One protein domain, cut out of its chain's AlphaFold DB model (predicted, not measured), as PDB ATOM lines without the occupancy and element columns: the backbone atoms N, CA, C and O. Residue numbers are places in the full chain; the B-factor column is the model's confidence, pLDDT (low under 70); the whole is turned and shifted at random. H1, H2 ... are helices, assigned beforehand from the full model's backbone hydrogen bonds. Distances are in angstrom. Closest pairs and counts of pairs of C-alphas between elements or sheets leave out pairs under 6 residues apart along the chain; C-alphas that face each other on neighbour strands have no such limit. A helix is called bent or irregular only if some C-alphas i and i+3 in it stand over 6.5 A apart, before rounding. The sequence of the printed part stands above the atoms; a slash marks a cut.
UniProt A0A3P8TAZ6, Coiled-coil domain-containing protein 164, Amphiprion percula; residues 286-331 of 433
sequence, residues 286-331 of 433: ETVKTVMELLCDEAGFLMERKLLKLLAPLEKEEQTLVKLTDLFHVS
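What this domain is: This is residues 286 to 331 of the 433 residues of the protein "Coiled-coil domain-containing protein 164" of Amphiprion percula (UniProt A0A3P8TAZ6). What would one see first in this model? A long, slightly kinked helix, H1, is crossed by a second one, H3, as a lopsided X, and the two meet at Cys 296 of H1 and Lys 323 of H3. The short helix H2 sits off to one side of this crossing, in the loop of chain that leads from the end of H1 round to the start of H3, and comes near H3 but not H1. What is it made of, and how large is it? The printed part has 46 residues with three named helices, H1, H2 and H3 in that order along the chain, and no named strand, and its class is all helix. The whole is compact, with a radius of gyration of the C-alphas of 10.2 A, and the C-alphas span 30 by 25 by 15 A along their three main axes.

Where its parts are: Where is the longest helix? H1 has 17 residues, 286 to 302, and measures 24.9 A from first to last C-alpha. It begins at C-alpha 286, at (129.802, 133.437, 134.428), and ends at C-alpha 302, at (130.789, 155.140, 122.190). Is it even along its length? H1 has a kink of 27 degrees near residue 296. It is irregular: C-alphas 298 and 301 are 7.4 A apart, against about 5 A in a regular helix, and its line is a rough one. Where are the other two helices? H3 has 14 residues, 316 to 329, and measures 19.7 A from first to last C-alpha, ending at C-alpha 329, at (130.693, 146.245, 114.486). H2 has 7 residues, 305 to 311, and begins at C-alpha 305, at (122.318, 158.613, 122.391).

How they stand to each other: How does H3 stand to H1? H1 and H3 touch, with 8 pairs of C-alphas within 8 A; the closest C-alphas are those of Cys 296 and Lys 323, 6.1 A apart. Their lines stand at a steep tilt of 64 degrees, and they run the same way. Their centres are 9.4 A apart. How does H2 stand to the other two? H2 and H3 are close but not clearly touching, and their closest C-alphas, those of Leu 311 and Gln 319, are 6.0 A apart. They run opposite ways at a steep tilt of 42 degrees. H1 and H2 are apart, but only just, with their closest C-alphas 8.4 A from each other. What do the backbone N and O atoms show? In H2 and H3 every O i to N i+4 pair is within hydrogen-bond range, while in H1 this holds for 10 of 13 pairs.

The domain as a whole: How far does the printed part reach? The two C-alphas farthest apart are those of Glu 286 and Lys 306, at 30.0 A. The first and last printed C-alphas, those of Glu 286 and Ser 331, are 25.2 A apart. Is the printed part unbroken, and how long are its links? It has no cut from residue 286 to residue 331. Two residues make the link from H1 to H2 and four make the link from H2 to H3, and both links are tight. Where is the model's confidence low? The mean pLDDT of the printed part is 71.4. The residues under 70 are 299 to 300, 302, 316 to 317 and 325 to 331, 12 residues.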
ATOM      1  N   GLU A 286     130.335 132.375 133.573       70.06
ATOM      2  CA  GLU A 286     129.802 133.437 134.428       70.06
ATOM      3  C   GLU A 286     130.762 134.628 134.507       70.06
ATOM      4  O   GLU A 286     130.337 135.758 134.296       70.06
ATOM      5  N   THR A 287     132.063 134.388 134.698       74.88
ATOM      6  CA  THR A 287     133.096 135.433 134.699       74.88
ATOM      7  C   THR A 287     133.188 136.127 133.340       74.88
ATOM      8  O   THR A 287     133.318 137.349 133.279       74.88
ATOM      9  N   VAL A 288     133.063 135.377 132.237       72.00
ATOM     10  CA  VAL A 288     133.010 135.953 130.880       72.00
ATOM     11  C   VAL A 288     131.761 136.821 130.703       72.00
ATOM     12  O   VAL A 288     131.874 137.937 130.198       72.00
ATOM     13  N   LYS A 289     130.592 136.362 131.176       77.19
ATOM     14  CA  LYS A 289     129.336 137.131 131.145       77.19
ATOM     15  C   LYS A 289     129.460 138.439 131.933       77.19
ATOM     16  O   LYS A 289     129.107 139.491 131.407       77.19
ATOM     17  N   THR A 290     130.041 138.406 133.136       78.56
ATOM     18  CA  THR A 290     130.248 139.612 133.957       78.56
ATOM     19  C   THR A 290     131.188 140.613 133.285       78.56
ATOM     20  O   THR A 290     130.921 141.812 133.289       78.56
ATOM     21  N   VAL A 291     132.276 140.141 132.665       79.31
ATOM     22  CA  VAL A 291     133.205 141.012 131.925       79.31
ATOM     23  C   VAL A 291     132.521 141.643 130.709       79.31
ATOM     24  O   VAL A 291     132.736 142.822 130.429       79.31
ATOM     25  N   MET A 292     131.665 140.899 130.006       71.69
ATOM     26  CA  MET A 292     130.905 141.408 128.859       71.69
ATOM     27  C   MET A 292     129.876 142.476 129.256       71.69
ATOM     28  O   MET A 292     129.730 143.470 128.546       71.69
ATOM     29  N   GLU A 293     129.208 142.305 130.399       79.31
ATOM     30  CA  GLU A 293     128.292 143.304 130.964       79.31
ATOM     31  C   GLU A 293     129.041 144.578 131.390       79.31
ATOM     32  O   GLU A 293     128.659 145.675 130.985       79.31
ATOM     33  N   LEU A 294     130.173 144.441 132.091       79.12
ATOM     34  CA  LEU A 294     131.015 145.577 132.495       79.12
ATOM     35  C   LEU A 294     131.554 146.370 131.296       79.12
ATOM     36  O   LEU A 294     131.573 147.601 131.318       79.12
ATOM     37  N   LEU A 295     131.959 145.683 130.224       75.31
ATOM     38  CA  LEU A 295     132.395 146.332 128.985       75.31
ATOM     39  C   LEU A 295     131.265 147.132 128.322       75.31
ATOM     40  O   LEU A 295     131.522 148.202 127.777       75.31
ATOM     41  N   CYS A 296     130.021 146.650 128.385       76.69
ATOM     42  CA  CYS A 296     128.861 147.371 127.856       76.69
ATOM     43  C   CYS A 296     128.510 148.622 128.657       76.69
ATOM     44  O   CYS A 296     128.034 149.602 128.075       76.69
ATOM     45  N   ASP A 297     128.707 148.574 129.974       75.56
ATOM     46  CA  ASP A 297     128.429 149.694 130.864       75.56
ATOM     47  C   ASP A 297     129.489 150.794 130.710       75.56
ATOM     48  O   ASP A 297     129.130 151.965 130.564       75.56
ATOM     49  N   GLU A 298     130.773 150.430 130.602       74.94
ATOM     50  CA  GLU A 298     131.855 151.416 130.460       74.94
ATOM     51  C   GLU A 298     132.057 151.938 129.038       74.94
ATOM     52  O   GLU A 298     132.458 153.086 128.839       74.94
ATOM     53  N   ALA A 299     131.720 151.152 128.014       68.38
ATOM     54  CA  ALA A 299     131.777 151.607 126.627       68.38
ATOM     55  C   ALA A 299     130.502 152.354 126.180       68.38
ATOM     56  O   ALA A 299     130.332 152.664 124.997       68.38
ATOM     57  N   GLY A 300     129.620 152.715 127.122       66.06
ATOM     58  CA  GLY A 300     128.377 153.448 126.871       66.06
ATOM     59  C   GLY A 300     128.554 154.792 126.154       66.06
ATOM     60  O   GLY A 300     127.661 155.233 125.428       66.06
ATOM     61  N   PHE A 301     129.719 155.427 126.303       70.25
ATOM     62  CA  PHE A 301     130.042 156.701 125.657       70.25
ATOM     63  C   PHE A 301     130.270 156.593 124.139       70.25
ATOM     64  O   PHE A 301     130.168 157.606 123.446       70.25
ATOM     65  N   LEU A 302     130.574 155.394 123.621       64.62
ATOM     66  CA  LEU A 302     130.789 155.140 122.190       64.62
ATOM     67  C   LEU A 302     129.481 154.897 121.429       64.62
ATOM     68  O   LEU A 302     129.478 154.886 120.200       64.62
ATOM     69  N   MET A 303     128.368 154.720 122.145       71.56
ATOM     70  CA  MET A 303     127.066 154.448 121.550       71.56
ATOM     71  C   MET A 303     126.257 155.726 121.325       71.56
ATOM     72  O   MET A 303     126.260 156.671 122.118       71.56
ATOM     73  N   GLU A 304     125.511 155.755 120.223       74.38
ATOM     74  CA  GLU A 304     124.711 156.914 119.850       74.38
ATOM     75  C   GLU A 304     123.537 157.107 120.832       74.38
ATOM     76  O   GLU A 304     122.770 156.186 121.117       74.38
ATOM     77  N   ARG A 305     123.332 158.329 121.346       72.88
ATOM     78  CA  ARG A 305     122.318 158.613 122.391       72.88
ATOM     79  C   ARG A 305     120.884 158.230 122.005       72.88
ATOM     80  O   ARG A 305     120.037 158.073 122.880       72.88
ATOM     81  N   LYS A 306     120.589 158.142 120.704       73.56
ATOM     82  CA  LYS A 306     119.288 157.691 120.191       73.56
ATOM     83  C   LYS A 306     119.111 156.180 120.358       73.56
ATOM     84  O   LYS A 306     118.032 155.766 120.762       73.56
ATOM     85  N   LEU A 307     120.165 155.394 120.136       71.19
ATOM     86  CA  LEU A 307     120.183 153.943 120.328       71.19
ATOM     87  C   LEU A 307     119.954 153.584 121.804       71.19
ATOM     88  O   LEU A 307     119.070 152.796 122.121       71.19
ATOM     89  N   LEU A 308     120.646 154.264 122.725       72.38
ATOM     90  CA  LEU A 308     120.477 154.057 124.172       72.38
ATOM     91  C   LEU A 308     119.038 154.309 124.657       72.38
ATOM     92  O   LEU A 308     118.549 153.610 125.540       72.38
ATOM     93  N   LYS A 309     118.331 155.281 124.063       75.75
ATOM     94  CA  LYS A 309     116.919 155.560 124.383       75.75
ATOM     95  C   LYS A 309     115.960 154.490 123.862       75.75
ATOM     96  O   LYS A 309     114.916 154.287 124.469       75.75
ATOM     97  N   LEU A 310     116.301 153.839 122.750       73.94
ATOM     98  CA  LEU A 310     115.507 152.758 122.161       73.94
ATOM     99  C   LEU A 310     115.730 151.422 122.876       73.94
ATOM    100  O   LEU A 310     114.823 150.601 122.898       73.94
ATOM    101  N   LEU A 311     116.906 151.231 123.483       71.62
ATOM    102  CA  LEU A 311     117.256 150.023 124.233       71.62
ATOM    103  C   LEU A 311     116.721 150.014 125.672       71.62
ATOM    104  O   LEU A 311     116.532 148.943 126.234       71.62
ATOM    105  N   ALA A 312     116.435 151.182 126.259       73.25
ATOM    106  CA  ALA A 312     115.963 151.320 127.643       73.25
ATOM    107  C   ALA A 312     114.736 150.459 128.045       73.25
ATOM    108  O   ALA A 312     114.679 150.068 129.211       73.25
ATOM    109  N   PRO A 313     113.765 150.150 127.155       76.19
ATOM    110  CA  PRO A 313     112.622 149.295 127.488       76.19
ATOM    111  C   PRO A 313     112.887 147.776 127.440       76.19
ATOM    112  O   PRO A 313     111.998 147.027 127.834       76.19
ATOM    113  N   LEU A 314     114.032 147.310 126.917       71.25
ATOM    114  CA  LEU A 314     114.317 145.876 126.712       71.25
ATOM    115  C   LEU A 314     114.912 145.192 127.953       71.25
ATOM    116  O   LEU A 314     115.384 145.856 128.876       71.25
ATOM    117  N   GLU A 315     114.930 143.859 127.971       73.19
ATOM    118  CA  GLU A 315     115.582 143.077 129.025       73.19
ATOM    119  C   GLU A 315     117.110 143.250 128.996       73.19
ATOM    120  O   GLU A 315     117.715 143.455 127.943       73.19
ATOM    121  N   LYS A 316     117.762 143.178 130.166       69.56
ATOM    122  CA  LYS A 316     119.199 143.489 130.295       69.56
ATOM    123  C   LYS A 316     120.083 142.623 129.395       69.56
ATOM    124  O   LYS A 316     121.057 143.129 128.854       69.56
ATOM    125  N   GLU A 317     119.736 141.356 129.202       68.62
ATOM    126  CA  GLU A 317     120.518 140.421 128.385       68.62
ATOM    127  C   GLU A 317     120.445 140.771 126.891       68.62
ATOM    128  O   GLU A 317     121.459 140.748 126.190       68.62
ATOM    129  N   GLU A 318     119.273 141.202 126.423       72.69
ATOM    130  CA  GLU A 318     119.063 141.674 125.052       72.69
ATOM    131  C   GLU A 318     119.767 143.014 124.814       72.69
ATOM    132  O   GLU A 318     120.393 143.221 123.772       72.69
ATOM    133  N   GLN A 319     119.745 143.908 125.809       73.44
ATOM    134  CA  GLN A 319     120.506 145.153 125.757       73.44
ATOM    135  C   GLN A 319     122.011 144.882 125.660       73.44
ATOM    136  O   GLN A 319     122.673 145.475 124.811       73.44
ATOM    137  N   THR A 320     122.559 143.989 126.488       73.88
ATOM    138  CA  THR A 320     123.989 143.640 126.480       73.88
ATOM    139  C   THR A 320     124.409 143.067 125.125       73.88
ATOM    140  O   THR A 320     125.422 143.492 124.574       73.88
ATOM    141  N   LEU A 321     123.604 142.191 124.514       74.56
ATOM    142  CA  LEU A 321     123.890 141.635 123.185       74.56
ATOM    143  C   LEU A 321     123.912 142.695 122.078       74.56
ATOM    144  O   LEU A 321     124.823 142.692 121.246       74.56
ATOM    145  N   VAL A 322     122.944 143.615 122.063       72.06
ATOM    146  CA  VAL A 322     122.893 144.671 121.039       72.06
ATOM    147  C   VAL A 322     124.038 145.669 121.226       72.06
ATOM    148  O   VAL A 322     124.699 146.027 120.255       72.06
ATOM    149  N   LYS A 323     124.350 146.040 122.475       74.56
ATOM    150  CA  LYS A 323     125.495 146.904 122.807       74.56
ATOM    151  C   LYS A 323     126.826 146.278 122.380       74.56
ATOM    152  O   LYS A 323     127.655 146.964 121.788       74.56
ATOM    153  N   LEU A 324     127.025 144.978 122.624       73.38
ATOM    154  CA  LEU A 324     128.219 144.250 122.171       73.38
ATOM    155  C   LEU A 324     128.290 144.185 120.654       73.38
ATOM    156  O   LEU A 324     129.355 144.400 120.087       73.38
ATOM    157  N   THR A 325     127.164 143.910 119.997       69.31
ATOM    158  CA  THR A 325     127.108 143.827 118.536       69.31
ATOM    159  C   THR A 325     127.535 145.149 117.913       69.31
ATOM    160  O   THR A 325     128.410 145.143 117.053       69.31
ATOM    161  N   ASP A 326     127.025 146.278 118.403       69.88
ATOM    162  CA  ASP A 326     127.431 147.596 117.915       69.88
ATOM    163  C   ASP A 326     128.896 147.922 118.256       69.88
ATOM    164  O   ASP A 326     129.632 148.398 117.391       69.88
ATOM    165  N   LEU A 327     129.372 147.596 119.464       69.44
ATOM    166  CA  LEU A 327     130.779 147.784 119.851       69.44
ATOM    167  C   LEU A 327     131.748 146.981 118.972       69.44
ATOM    168  O   LEU A 327     132.794 147.496 118.572       69.44
ATOM    169  N   PHE A 328     131.402 145.739 118.629       65.56
ATOM    170  CA  PHE A 328     132.221 144.892 117.761       65.56
ATOM    171  C   PHE A 328     132.046 145.211 116.272       65.56
ATOM    172  O   PHE A 328     132.974 144.975 115.497       65.56
ATOM    173  N   HIS A 329     130.917 145.795 115.861       61.00
ATOM    174  CA  HIS A 329     130.693 146.245 114.486       61.00
ATOM    175  C   HIS A 329     131.476 147.526 114.144       61.00
ATOM    176  O   HIS A 329     131.810 147.752 112.982       61.00
ATOM    177  N   VAL A 330     131.829 148.342 115.147       50.22
ATOM    178  CA  VAL A 330     132.625 149.578 114.982       50.22
ATOM    179  C   VAL A 330     134.128 149.307 114.767       50.22
ATOM    180  O   VAL A 330     134.856 150.193 114.318       50.22
ATOM    181  N   SER A 331     134.607 148.074 114.972       40.09
ATOM    182  CA  SER A 331     135.932 147.658 114.495       40.09
ATOM    183  C   SER A 331     135.825 147.135 113.051       40.09
ATOM    184  O   SER A 331     135.135 146.138 112.827       40.09
TER     185      SER A 331